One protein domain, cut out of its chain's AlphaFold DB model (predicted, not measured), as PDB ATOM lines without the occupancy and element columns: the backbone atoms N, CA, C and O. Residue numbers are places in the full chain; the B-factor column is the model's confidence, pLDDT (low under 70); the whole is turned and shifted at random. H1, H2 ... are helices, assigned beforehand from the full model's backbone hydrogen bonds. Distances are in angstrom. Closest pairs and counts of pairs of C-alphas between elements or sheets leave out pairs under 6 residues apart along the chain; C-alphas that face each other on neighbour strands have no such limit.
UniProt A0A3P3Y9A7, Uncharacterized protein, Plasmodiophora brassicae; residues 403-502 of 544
ATOM      1  N   CYS A 403     161.863 175.058 194.361       47.31
ATOM      2  CA  CYS A 403     161.198 176.354 194.291       47.31
ATOM      3  C   CYS A 403     160.942 176.871 195.724       47.31
ATOM      4  O   CYS A 403     160.173 176.216 196.442       47.31
ATOM      5  N   PRO A 404     161.477 178.049 196.118       47.59
ATOM      6  CA  PRO A 404     161.374 178.580 197.486       47.59
ATOM      7  C   PRO A 404     159.928 178.873 197.927       47.59
ATOM      8  O   PRO A 404     159.671 179.233 199.068       47.59
ATOM      9  N   LEU A 405     158.959 178.720 197.016       48.53
ATOM     10  CA  LEU A 405     157.548 179.045 197.212       48.53
ATOM     11  C   LEU A 405     156.622 177.828 197.258       48.53
ATOM     12  O   LEU A 405     155.440 177.972 197.582       48.53
ATOM     13  N   CYS A 406     157.092 176.643 196.863       50.75
ATOM     14  CA  CYS A 406     156.249 175.446 196.862       50.75
ATOM     15  C   CYS A 406     156.929 174.167 197.357       50.75
ATOM     16  O   CYS A 406     156.241 173.148 197.395       50.75
ATOM     17  N   ASN A 407     158.215 174.213 197.737       53.16
ATOM     18  CA  ASN A 407     158.999 173.080 198.253       53.16
ATOM     19  C   ASN A 407     158.909 171.797 197.406       53.16
ATOM     20  O   ASN A 407     159.148 170.701 197.903       53.16
ATOM     21  N   LYS A 408     158.559 171.902 196.115       49.75
ATOM     22  CA  LYS A 408     158.546 170.745 195.217       49.75
ATOM     23  C   LYS A 408     159.921 170.584 194.568       49.75
ATOM     24  O   LYS A 408     160.405 171.569 193.999       49.75
ATOM     25  N   PRO A 409     160.520 169.379 194.618       47.97
ATOM     26  CA  PRO A 409     161.767 169.103 193.918       47.97
ATOM     27  C   PRO A 409     161.555 169.173 192.400       47.97
ATOM     28  O   PRO A 409     160.434 169.004 191.904       47.97
ATOM     29  N   LYS A 410     162.636 169.429 191.657       47.94
ATOM     30  CA  LYS A 410     162.660 169.433 190.187       47.94
ATOM     31  C   LYS A 410     162.319 168.037 189.649       47.94
ATOM     32  O   LYS A 410     163.199 167.213 189.436       47.94
ATOM     33  N   THR A 411     161.044 167.739 189.414       42.53
ATOM     34  CA  THR A 411     160.650 166.502 188.727       42.53
ATOM     35  C   THR A 411     160.675 166.734 187.216       42.53
ATOM     36  O   THR A 411     159.663 167.122 186.631       42.53
ATOM     37  N   GLY A 412     161.842 166.529 186.599       40.00
ATOM     38  CA  GLY A 412     161.982 166.296 185.157       40.00
ATOM     39  C   GLY A 412     162.904 167.268 184.394       40.00
ATOM     40  O   GLY A 412     162.938 168.468 184.713       40.00
ATOM     41  N   PRO A 413     163.617 166.772 183.358       35.28
ATOM     42  CA  PRO A 413     164.447 167.586 182.474       35.28
ATOM     43  C   PRO A 413     163.534 168.502 181.646       35.28
ATOM     44  O   PRO A 413     162.709 168.042 180.864       35.28
ATOM     45  N   GLY A 414     163.611 169.813 181.897       48.53
ATOM     46  CA  GLY A 414     162.743 170.831 181.285       48.53
ATOM     47  C   GLY A 414     161.901 171.648 182.273       48.53
ATOM     48  O   GLY A 414     161.256 172.621 181.875       48.53
ATOM     49  N   SER A 415     161.921 171.320 183.570       51.38
ATOM     50  CA  SER A 415     161.354 172.198 184.599       51.38
ATOM     51  C   SER A 415     162.259 173.426 184.790       51.38
ATOM     52  O   SER A 415     163.325 173.349 185.394       51.38
ATOM     53  N   ARG A 416     161.874 174.581 184.219       51.84
ATOM     54  CA  ARG A 416     162.624 175.834 184.418       51.84
ATOM     55  C   ARG A 416     162.740 176.122 185.913       51.84
ATOM     56  O   ARG A 416     161.746 176.099 186.634       51.84
ATOM     57  N   ALA A 417     163.959 176.430 186.342       50.44
ATOM     58  CA  ALA A 417     164.359 176.531 187.742       50.44
ATOM     59  C   ALA A 417     163.674 177.655 188.542       50.44
ATOM     60  O   ALA A 417     163.901 177.758 189.744       50.44
ATOM     61  N   ARG A 418     162.858 178.520 187.925       53.72
ATOM     62  CA  ARG A 418     162.302 179.696 188.606       53.72
ATOM     63  C   ARG A 418     160.847 179.952 188.238       53.72
ATOM     64  O   ARG A 418     160.490 180.081 187.071       53.72
ATOM     65  N   CYS A 419     160.025 180.038 189.280       56.69
ATOM     66  CA  CYS A 419     158.640 180.481 189.220       56.69
ATOM     67  C   CYS A 419     158.662 182.017 189.041       56.69
ATOM     68  O   CYS A 419     159.252 182.704 189.866       56.69
ATOM     69  N   TRP A 420     158.056 182.546 187.970       57.22
ATOM     70  CA  TRP A 420     158.121 183.981 187.608       57.22
ATOM     71  C   TRP A 420     157.503 184.921 188.661       57.22
ATOM     72  O   TRP A 420     157.930 186.058 188.822       57.22
ATOM     73  N   VAL A 421     156.482 184.458 189.385       61.72
ATOM     74  CA  VAL A 421     155.761 185.282 190.365       61.72
ATOM     75  C   VAL A 421     156.487 185.262 191.707       61.72
ATOM     76  O   VAL A 421     156.627 184.202 192.321       61.72
ATOM     77  N   LYS A 422     156.898 186.449 192.171       62.66
ATOM     78  CA  LYS A 422     157.489 186.662 193.500       62.66
ATOM     79  C   LYS A 422     156.472 186.335 194.615       62.66
ATOM     80  O   LYS A 422     155.272 186.525 194.408       62.66
ATOM     81  N   PRO A 423     156.912 185.880 195.806       58.59
ATOM     82  CA  PRO A 423     156.030 185.567 196.943       58.59
ATOM     83  C   PRO A 423     155.071 186.705 197.311       58.59
ATOM     84  O   PRO A 423     153.895 186.468 197.579       58.59
ATOM     85  N   GLU A 424     155.557 187.940 197.263       62.91
ATOM     86  CA  GLU A 424     154.781 189.146 197.570       62.91
ATOM     87  C   GLU A 424     153.617 189.345 196.587       62.91
ATOM     88  O   GLU A 424     152.510 189.714 196.974       62.91
ATOM     89  N   GLN A 425     153.836 189.002 195.314       62.56
ATOM     90  CA  GLN A 425     152.851 189.131 194.235       62.56
ATOM     91  C   GLN A 425     151.855 187.959 194.180       62.56
ATOM     92  O   GLN A 425     150.831 188.006 193.501       62.56
ATOM     93  N   ALA A 426     152.141 186.874 194.898       62.69
ATOM     94  CA  ALA A 426     151.366 185.638 194.869       62.69
ATOM     95  C   ALA A 426     150.032 185.720 195.641       62.69
ATOM     96  O   ALA A 426     149.110 184.926 195.380       62.69
ATOM     97  N   ASN A 427     149.928 186.666 196.577       63.25
ATOM     98  CA  ASN A 427     148.702 186.974 197.319       63.25
ATOM     99  C   ASN A 427     147.851 188.057 196.636       63.25
ATOM    100  O   ASN A 427     146.647 188.109 196.860       63.25
ATOM    101  N   THR A 428     148.439 188.837 195.730       68.88
ATOM    102  CA  THR A 428     147.808 189.946 194.995       68.88
ATOM    103  C   THR A 428     147.256 189.553 193.619       68.88
ATOM    104  O   THR A 428     146.802 190.409 192.864       68.88
ATOM    105  N   ILE A 429     147.227 188.258 193.273       81.12
ATOM    106  CA  ILE A 429     146.613 187.769 192.024       81.12
ATOM    107  C   ILE A 429     145.081 187.805 192.147       81.12
ATOM    108  O   ILE A 429     144.436 186.805 192.482       81.12
ATOM    109  N   SER A 430     144.496 188.966 191.871       85.94
ATOM    110  CA  SER A 430     143.054 189.189 191.757       85.94
ATOM    111  C   SER A 430     142.601 189.188 190.289       85.94
ATOM    112  O   SER A 430     143.405 189.232 189.362       85.94
ATOM    113  N   HIS A 431     141.286 189.124 190.067       90.88
ATOM    114  CA  HIS A 431     140.684 189.242 188.730       90.88
ATOM    115  C   HIS A 431     140.619 190.695 188.227       90.88
ATOM    116  O   HIS A 431     140.314 190.914 187.061       90.88
ATOM    117  N   THR A 432     140.888 191.666 189.103       88.62
ATOM    118  CA  THR A 432     140.873 193.104 188.805       88.62
ATOM    119  C   THR A 432     142.181 193.580 188.174       88.62
ATOM    120  O   THR A 432     142.194 194.596 187.491       88.62
ATOM    121  N   ASN A 433     143.278 192.840 188.363       86.62
ATOM    122  CA  ASN A 433     144.604 193.211 187.867       86.62
ATOM    123  C   ASN A 433     144.785 192.752 186.414       86.62
ATOM    124  O   ASN A 433     145.490 191.783 186.129       86.62
ATOM    125  N   ILE A 434     144.102 193.436 185.495       89.38
ATOM    126  CA  ILE A 434     143.985 193.038 184.087       89.38
ATOM    127  C   ILE A 434     145.349 193.023 183.384       89.38
ATOM    128  O   ILE A 434     145.635 192.078 182.655       89.38
ATOM    129  N   GLU A 435     146.216 194.002 183.649       86.06
ATOM    130  CA  GLU A 435     147.567 194.095 183.067       86.06
ATOM    131  C   GLU A 435     148.400 192.840 183.340       86.06
ATOM    132  O   GLU A 435     148.955 192.224 182.425       86.06
ATOM    133  N   LEU A 436     148.401 192.393 184.599       86.25
ATOM    134  CA  LEU A 436     149.104 191.184 185.005       86.25
ATOM    135  C   LEU A 436     148.501 189.957 184.314       86.25
ATOM    136  O   LEU A 436     149.237 189.140 183.765       86.25
ATOM    137  N   LEU A 437     147.173 189.826 184.296       89.12
ATOM    138  CA  LEU A 437     146.494 188.674 183.693       89.12
ATOM    139  C   LEU A 437     146.669 188.611 182.170       89.12
ATOM    140  O   LEU A 437     146.772 187.514 181.617       89.12
ATOM    141  N   ASN A 438     146.755 189.761 181.507       90.06
ATOM    142  CA  ASN A 438     146.931 189.868 180.064       90.06
ATOM    143  C   ASN A 438     148.308 189.362 179.600       90.06
ATOM    144  O   ASN A 438     148.426 188.806 178.509       90.06
ATOM    145  N   SER A 439     149.337 189.454 180.449       87.06
ATOM    146  CA  SER A 439     150.656 188.866 180.162       87.06
ATOM    147  C   SER A 439     150.662 187.328 180.159       87.06
ATOM    148  O   SER A 439     151.557 186.726 179.575       87.06
ATOM    149  N   PHE A 440     149.645 186.679 180.747       88.94
ATOM    150  CA  PHE A 440     149.493 185.214 180.789       88.94
ATOM    151  C   PHE A 440     148.572 184.648 179.696       88.94
ATOM    152  O   PHE A 440     148.219 183.460 179.721       88.94
ATOM    153  N   VAL A 441     148.182 185.480 178.734       90.69
ATOM    154  CA  VAL A 441     147.289 185.131 177.630       90.69
ATOM    155  C   VAL A 441     148.013 185.338 176.297       90.69
ATOM    156  O   VAL A 441     148.801 186.268 176.140       90.69
ATOM    157  N   THR A 442     147.793 184.433 175.344       89.69
ATOM    158  CA  THR A 442     148.331 184.547 173.983       89.69
ATOM    159  C   THR A 442     147.600 185.632 173.193       89.69
ATOM    160  O   THR A 442     146.519 186.065 173.579       89.69
ATOM    161  N   GLU A 443     148.139 186.026 172.042       88.06
ATOM    162  CA  GLU A 443     147.496 186.986 171.127       88.06
ATOM    163  C   GLU A 443     146.053 186.605 170.767       88.06
ATOM    164  O   GLU A 443     145.179 187.462 170.717       88.06
ATOM    165  N   LEU A 444     145.790 185.302 170.644       87.75
ATOM    166  CA  LEU A 444     144.475 184.712 170.362       87.75
ATOM    167  C   LEU A 444     143.552 184.596 171.589       87.75
ATOM    168  O   LEU A 444     142.574 183.853 171.569       87.75
ATOM    169  N   GLY A 445     143.893 185.212 172.721       86.94
ATOM    170  CA  GLY A 445     143.069 185.085 173.920       86.94
ATOM    171  C   GLY A 445     143.140 183.695 174.581       86.94
ATOM    172  O   GLY A 445     142.314 183.375 175.438       86.94
ATOM    173  N   MET A 446     144.115 182.835 174.270       91.50
ATOM    174  CA  MET A 446     144.254 181.531 174.941       91.50
ATOM    175  C   MET A 446     145.108 181.640 176.207       91.50
ATOM    176  O   MET A 446     146.109 182.347 176.242       91.50
ATOM    177  N   ILE A 447     144.738 180.924 177.273       93.62
ATOM    178  CA  ILE A 447     145.530 180.906 178.514       93.62
ATOM    179  C   ILE A 447     146.824 180.130 178.257       93.62
ATOM    180  O   ILE A 447     146.774 178.965 177.855       93.62
ATOM    181  N   MET A 448     147.979 180.747 178.513       88.19
ATOM    182  CA  MET A 448     149.263 180.094 178.268       88.19
ATOM    183  C   MET A 448     149.477 178.884 179.191       88.19
ATOM    184  O   MET A 448     149.192 178.954 180.391       88.19
ATOM    185  N   PRO A 449     150.014 177.765 178.670       85.81
ATOM    186  CA  PRO A 449     150.252 176.570 179.470       85.81
ATOM    187  C   PRO A 449     151.421 176.772 180.445       85.81
ATOM    188  O   PRO A 449     152.381 177.479 180.138       85.81
ATOM    189  N   ALA A 450     151.387 176.058 181.579       77.75
ATOM    190  CA  ALA A 450     152.390 176.151 182.651       77.75
ATOM    191  C   ALA A 450     153.840 175.966 182.163       77.75
ATOM    192  O   ALA A 450     154.757 176.603 182.672       77.75
ATOM    193  N   ARG A 451     154.043 175.129 181.134       75.25
ATOM    194  CA  ARG A 451     155.356 174.899 180.505       75.25
ATOM    195  C   ARG A 451     155.952 176.156 179.864       75.25
ATOM    196  O   ARG A 451     157.158 176.346 179.899       75.25
ATOM    197  N   LYS A 452     155.105 177.013 179.278       78.69
ATOM    198  CA  LYS A 452     155.541 178.265 178.646       78.69
ATOM    199  C   LYS A 452     155.741 179.354 179.695       78.69
ATOM    200  O   LYS A 452     156.744 180.058 179.627       78.69
ATOM    201  N   THR A 453     154.842 179.433 180.676       73.50
ATOM    202  CA  THR A 453     154.881 180.443 181.747       73.50
ATOM    203  C   THR A 453     155.917 180.144 182.836       73.50
ATOM    204  O   THR A 453     156.268 181.036 183.599       73.50
ATOM    205  N   GLY A 454     156.416 178.905 182.938       72.69
ATOM    206  CA  GLY A 454     157.363 178.500 183.985       72.69
ATOM    207  C   GLY A 454     156.752 178.497 185.390       72.69
ATOM    208  O   GLY A 454     157.465 178.607 186.383       72.69
ATOM    209  N   MET A 455     155.421 178.417 185.497       73.44
ATOM    210  CA  MET A 455     154.719 178.583 186.766       73.44
ATOM    211  C   MET A 455     154.416 177.271 187.481       73.44
ATOM    212  O   MET A 455     154.008 176.266 186.905       73.44
ATOM    213  N   CYS A 456     154.504 177.334 188.805       77.75
ATOM    214  CA  CYS A 456     154.141 176.269 189.715       77.75
ATOM    215  C   CYS A 456     152.629 175.983 189.610       77.75
ATOM    216  O   CYS A 456     151.813 176.908 189.573       77.75
ATOM    217  N   ALA A 457     152.221 174.709 189.651       79.81
ATOM    218  CA  ALA A 457     150.823 174.304 189.437       79.81
ATOM    219  C   ALA A 457     149.804 175.005 190.367       79.81
ATOM    220  O   ALA A 457     148.667 175.270 189.971       79.81
ATOM    221  N   LYS A 458     150.197 175.338 191.608       80.19
ATOM    222  CA  LYS A 458     149.360 176.099 192.555       80.19
ATOM    223  C   LYS A 458     149.018 177.490 192.008       80.19
ATOM    224  O   LYS A 458     147.849 177.870 192.016       80.19
ATOM    225  N   TYR A 459     150.012 178.208 191.493       79.94
ATOM    226  CA  TYR A 459     149.847 179.561 190.965       79.94
ATOM    227  C   TYR A 459     149.205 179.578 189.584       79.94
ATOM    228  O   TYR A 459     148.298 180.376 189.362       79.94
ATOM    229  N   GLN A 460     149.548 178.625 188.713       87.75
ATOM    230  CA  GLN A 460     148.875 178.476 187.422       87.75
ATOM    231  C   GLN A 460     147.353 178.315 187.597       87.75
ATOM    232  O   GLN A 460     146.571 178.938 186.879       87.75
ATOM    233  N   ARG A 461     146.907 177.530 188.591       88.38
ATOM    234  CA  ARG A 461     145.476 177.389 188.916       88.38
ATOM    235  C   ARG A 461     144.858 178.686 189.442       88.38
ATOM    236  O   ARG A 461     143.727 178.988 189.065       88.38
ATOM    237  N   LYS A 462     145.574 179.451 190.279       88.88
ATOM    238  CA  LYS A 462     145.113 180.768 190.760       88.88
ATOM    239  C   LYS A 462     144.921 181.746 189.593       88.88
ATOM    240  O   LYS A 462     143.827 182.285 189.454       88.88
ATOM    241  N   ILE A 463     145.914 181.879 188.711       89.88
ATOM    242  CA  ILE A 463     145.851 182.754 187.525       89.88
ATOM    243  C   ILE A 463     144.749 182.310 186.572       89.88
ATOM    244  O   ILE A 463     143.936 183.122 186.150       89.88
ATOM    245  N   THR A 464     144.636 181.010 186.296       93.44
ATOM    246  CA  THR A 464     143.578 180.486 185.418       93.44
ATOM    247  C   THR A 464     142.184 180.823 185.960       93.44
ATOM    248  O   THR A 464     141.293 181.174 185.189       93.44
ATOM    249  N   ARG A 465     141.972 180.743 187.282       94.56
ATOM    250  CA  ARG A 465     140.706 181.160 187.911       94.56
ATOM    251  C   ARG A 465     140.494 182.669 187.803       94.56
ATOM    252  O   ARG A 465     139.377 183.077 187.504       94.56
ATOM    253  N   ALA A 466     141.533 183.471 188.024       93.88
ATOM    254  CA  ALA A 466     141.465 184.924 187.906       93.88
ATOM    255  C   ALA A 466     141.126 185.365 186.470       93.88
ATOM    256  O   ALA A 466     140.170 186.112 186.299       93.88
ATOM    257  N   ILE A 467     141.791 184.807 185.447       94.44
ATOM    258  CA  ILE A 467     141.494 185.060 184.025       94.44
ATOM    259  C   ILE A 467     140.052 184.673 183.690       94.44
ATOM    260  O   ILE A 467     139.329 185.438 183.060       94.44
ATOM    261  N   LYS A 468     139.596 183.492 184.127       96.00
ATOM    262  CA  LYS A 468     138.215 183.052 183.875       96.00
ATOM    263  C   LYS A 468     137.187 183.982 184.523       96.00
ATOM    264  O   LYS A 468     136.187 184.286 183.886       96.00
ATOM    265  N   ARG A 469     137.442 184.457 185.746       96.00
ATOM    266  CA  ARG A 469     136.582 185.443 186.421       96.00
ATOM    267  C   ARG A 469     136.599 186.791 185.704       96.00
ATOM    268  O   ARG A 469     135.534 187.323 185.435       96.00
ATOM    269  N   ALA A 470     137.776 187.293 185.329       95.06
ATOM    270  CA  ALA A 470     137.915 188.535 184.571       95.06
ATOM    271  C   ALA A 470     137.127 188.476 183.251       95.06
ATOM    272  O   ALA A 470     136.393 189.402 182.927       95.06
ATOM    273  N   ARG A 471     137.176 187.342 182.541       94.38
ATOM    274  CA  ARG A 471     136.389 187.119 181.317       94.38
ATOM    275  C   ARG A 471     134.884 187.020 181.545       94.38
ATOM    276  O   ARG A 471     134.111 187.457 180.704       94.38
ATOM    277  N   GLN A 472     134.456 186.424 182.655       95.38
ATOM    278  CA  GLN A 472     133.035 186.365 183.021       95.38
ATOM    279  C   GLN A 472     132.479 187.744 183.381       95.38
ATOM    280  O   GLN A 472     131.319 188.015 183.099       95.38
ATOM    281  N   LEU A 473     133.313 188.603 183.970       94.19
ATOM    282  CA  LEU A 473     132.981 189.987 184.305       94.19
ATOM    283  C   LEU A 473     133.129 190.953 183.118       94.19
ATOM    284  O   LEU A 473     132.829 192.130 183.265       94.19
ATOM    285  N   GLY A 474     133.606 190.485 181.960       92.00
ATOM    286  CA  GLY A 474     133.825 191.329 180.781       92.00
ATOM    287  C   GLY A 474     135.082 192.205 180.836       92.00
ATOM    288  O   GLY A 474     135.269 193.043 179.966       92.00
ATOM    289  N   LEU A 475     135.973 191.995 181.811       91.94
ATOM    290  CA  LEU A 475     137.234 192.739 181.948       91.94
ATOM    291  C   LEU A 475     138.320 192.281 180.956       91.94
ATOM    292  O   LEU A 475     139.329 192.958 180.787       91.94
ATOM    293  N   MET A 476     138.157 191.109 180.334       92.31
ATOM    294  CA  MET A 476     139.109 190.549 179.368       92.31
ATOM    295  C   MET A 476     138.400 189.840 178.205       92.31
ATOM    296  O   MET A 476     137.393 189.166 178.447       92.31
ATOM    297  N   PRO A 477     138.960 189.867 176.978       91.38
ATOM    298  CA  PRO A 477     138.384 189.179 175.829       91.38
ATOM    299  C   PRO A 477     138.642 187.663 175.867       91.38
ATOM    300  O   PRO A 477     139.552 187.163 176.543       91.38
ATOM    301  N   TYR A 478     137.830 186.914 175.112       91.44
ATOM    302  CA  TYR A 478     138.021 185.473 174.886       91.44
ATOM    303  C   TYR A 478     138.857 185.158 173.639       91.44
ATOM    304  O   TYR A 478     139.519 184.127 173.629       91.44
ATOM    305  N   ILE A 479     138.791 186.016 172.615       90.56
ATOM    306  CA  ILE A 479     139.277 185.737 171.249       90.56
ATOM    307  C   ILE A 479     140.560 186.523 170.931       90.56
ATOM    308  O   ILE A 479     141.299 186.179 170.017       90.56
ATOM    309  N   SER A 480     140.863 187.557 171.714       88.94
ATOM    310  CA  SER A 480     142.034 188.408 171.522       88.94
ATOM    311  C   SER A 480     142.719 188.733 172.846       88.94
ATOM    312  O   SER A 480     142.122 188.660 173.927       88.94
ATOM    313  N   LYS A 481     144.003 189.078 172.760       88.12
ATOM    314  CA  LYS A 481     144.742 189.722 173.846       88.12
ATOM    315  C   LYS A 481     144.258 191.163 173.990       88.12
ATOM    316  O   LYS A 481     144.023 191.839 172.991       88.12
ATOM    317  N   LEU A 482     144.091 191.621 175.228       84.56
ATOM    318  CA  LEU A 482     143.680 192.996 175.490       84.56
ATOM    319  C   LEU A 482     144.838 193.926 175.094       84.56
ATOM    320  O   LEU A 482     145.967 193.696 175.517       84.56
ATOM    321  N   GLN A 483     144.580 194.941 174.278       79.50
ATOM    322  CA  GLN A 483     145.578 195.954 173.927       79.50
ATOM    323  C   GLN A 483     145.314 197.191 174.785       79.50
ATOM    324  O   GLN A 483     144.180 197.665 174.852       79.50
ATOM    325  N   PHE A 484     146.336 197.677 175.489       70.75
ATOM    326  CA  PHE A 484     146.245 198.928 176.244       70.75
ATOM    327  C   PHE A 484     146.606 200.096 175.319       70.75
ATOM    328  O   PHE A 484     147.465 199.949 174.456       70.75
ATOM    329  N   GLY A 485     145.965 201.254 175.506       48.78
ATOM    330  CA  GLY A 485     145.961 202.383 174.558       48.78
ATOM    331  C   GLY A 485     147.318 202.887 174.049       48.78
ATOM    332  O   GLY A 485     147.367 203.445 172.963       48.78
ATOM    333  N   LYS A 486     148.428 202.618 174.747       50.84
ATOM    334  CA  LYS A 486     149.781 202.971 174.276       50.84
ATOM    335  C   LYS A 486     150.279 202.118 173.098       50.84
ATOM    336  O   LYS A 486     151.208 202.518 172.415       50.84
ATOM    337  N   GLU A 487     149.667 200.959 172.844       47.47
ATOM    338  CA  GLU A 487     149.945 200.124 171.662       47.47
ATOM    339  C   GLU A 487     149.038 200.471 170.468       47.47
ATOM    340  O   GLU A 487     149.298 200.025 169.356       47.47
ATOM    341  N   ILE A 488     147.972 201.253 170.681       43.22
ATOM    342  CA  ILE A 488     147.006 201.602 169.628       43.22
ATOM    343  C   ILE A 488     147.556 202.731 168.745       43.22
ATOM    344  O   ILE A 488     147.338 202.706 167.537       43.22
ATOM    345  N   GLU A 489     148.356 203.644 169.309       43.34
ATOM    346  CA  GLU A 489     149.030 204.723 168.561       43.34
ATOM    347  C   GLU A 489     150.028 204.204 167.510       43.34
ATOM    348  O   GLU A 489     150.304 204.898 166.540       43.34
ATOM    349  N   GLY A 490     150.525 202.969 167.652       40.72
ATOM    350  CA  GLY A 490     151.404 202.315 166.672       40.72
ATOM    351  C   GLY A 490     150.746 201.181 165.880       40.72
ATOM    352  O   GLY A 490     151.452 200.422 165.223       40.72
ATOM    353  N   ARG A 491     149.422 200.987 165.994       40.94
ATOM    354  CA  ARG A 491     148.710 199.846 165.380       40.94
ATOM    355  C   ARG A 491     147.426 200.229 164.645       40.94
ATOM    356  O   ARG A 491     146.672 199.346 164.240       40.94
ATOM    357  N   THR A 492     147.209 201.518 164.377       39.06
ATOM    358  CA  THR A 492     146.329 201.943 163.272       39.06
ATOM    359  C   THR A 492     146.894 201.583 161.893       39.06
ATOM    360  O   THR A 492     146.275 201.900 160.883       39.06
ATOM    361  N   ASP A 493     147.996 200.832 161.848       40.88
ATOM    362  CA  ASP A 493     148.481 200.059 160.711       40.88
ATOM    363  C   ASP A 493     147.501 198.924 160.343       40.88
ATOM    364  O   ASP A 493     147.815 197.731 160.372       40.88
ATOM    365  N   PHE A 494     146.304 199.294 159.880       43.72
ATOM    366  CA  PHE A 494     145.846 198.689 158.637       43.72
ATOM    367  C   PHE A 494     146.814 199.224 157.587       43.72
ATOM    368  O   PHE A 494     146.632 200.311 157.046       43.72
ATOM    369  N   ASP A 495     147.924 198.508 157.436       48.31
ATOM    370  CA  ASP A 495     149.101 198.898 156.673       48.31
ATOM    371  C   ASP A 495     148.803 198.807 155.172       48.31
ATOM    372  O   ASP A 495     149.334 197.988 154.417       48.31
ATOM    373  N   MET A 496     147.845 199.627 154.752       45.34
ATOM    374  CA  MET A 496     147.352 199.756 153.395       45.34
ATOM    375  C   MET A 496     148.512 200.107 152.463       45.34
ATOM    376  O   MET A 496     148.515 199.677 151.315       45.34
ATOM    377  N   TYR A 497     149.544 200.776 152.990       44.94
ATOM    378  CA  TYR A 497     150.805 201.048 152.316       44.94
ATOM    379  C   TYR A 497     151.610 199.769 152.035       44.94
ATOM    380  O   TYR A 497     151.918 199.495 150.874       44.94
ATOM    381  N   ASN A 498     151.901 198.919 153.029       46.56
ATOM    382  CA  ASN A 498     152.652 197.678 152.782       46.56
ATOM    383  C   ASN A 498     151.834 196.587 152.073       46.56
ATOM    384  O   ASN A 498     152.428 195.699 151.449       46.56
ATOM    385  N   VAL A 499     150.501 196.638 152.131       49.78
ATOM    386  CA  VAL A 499     149.606 195.804 151.309       49.78
ATOM    387  C   VAL A 499     149.611 196.290 149.858       49.78
ATOM    388  O   VAL A 499     149.835 195.486 148.952       49.78
ATOM    389  N   ALA A 500     149.469 197.599 149.623       46.25
ATOM    390  CA  ALA A 500     149.537 198.181 148.287       46.25
ATOM    391  C   ALA A 500     150.920 197.989 147.646       46.25
ATOM    392  O   ALA A 500     151.011 197.655 146.468       46.25
ATOM    393  N   ARG A 501     151.999 198.080 148.426       42.56
ATOM    394  CA  ARG A 501     153.371 197.822 147.970       42.56
ATOM    395  C   ARG A 501     153.604 196.357 147.597       42.56
ATOM    396  O   ARG A 501     154.192 196.086 146.556       42.56
ATOM    397  N   ARG A 502     153.131 195.407 148.414       44.25
ATOM    398  CA  ARG A 502     153.257 193.960 148.136       44.25
ATOM    399  C   ARG A 502     152.468 193.514 146.910       44.25
ATOM    400  O   ARG A 502     152.905 192.606 146.216       44.25
TER     401      ARG A 502
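AT A GLANCE: This is residues 403 to 502 of the 544 residues of an uncharacterized protein of Plasmodiophora brassicae (UniProt A0A3P3Y9A7). Little regular structure: a small body of loops with one long helix, H4, and short helices H1 to H3 near it, from which residues 485 to 490 and 492 to 502 stick out as a tail ending in H5. The 100 printed residues, 36 in named elements, hold five named helices, H1 to H5, and no named strand: all helix. The whole is loose, radius of gyration 17.1 A, spanning 56 by 34 by 20 A.

HOW THE PARTS SIT: Look at H1, residues 423 to 426, close but not clearly touching H4, residues 457 to 472; their closest C-alphas, Ala 426 and Tyr 459, are 7.4 A apart. H2, residues 434 to 438, touches residues 463 to 470 of H4, closest at C-alphas Leu 437 and Ile 467, 6.2 A. H3, residues 450 to 453, is close to H4 but not clearly touching, closest at C-alphas Ala 450 and Gln 460, 6.4 A. H5, residues 496 to 502, is apart from H4. Every O i to N i+4 pair is within hydrogen-bond range in H2, H4 and H5; H1 and H3 are too short for one.

IN THESE COORDINATES: Find C-alpha 423, beginning H1, at (156.030, 185.567, 196.943). H4 runs 22.4 A. H5 ends at C-alpha 502, (153.257, 193.960, 148.136).

THE WHOLE: The farthest C-alphas, Asn 407 and Ala 500, are 56.7 A apart. The printed part has no cut. Links H2 to H3 and H4 to H5 are long. The model's pLDDT is under 70 in residues 403 to 428 and 485 to 502.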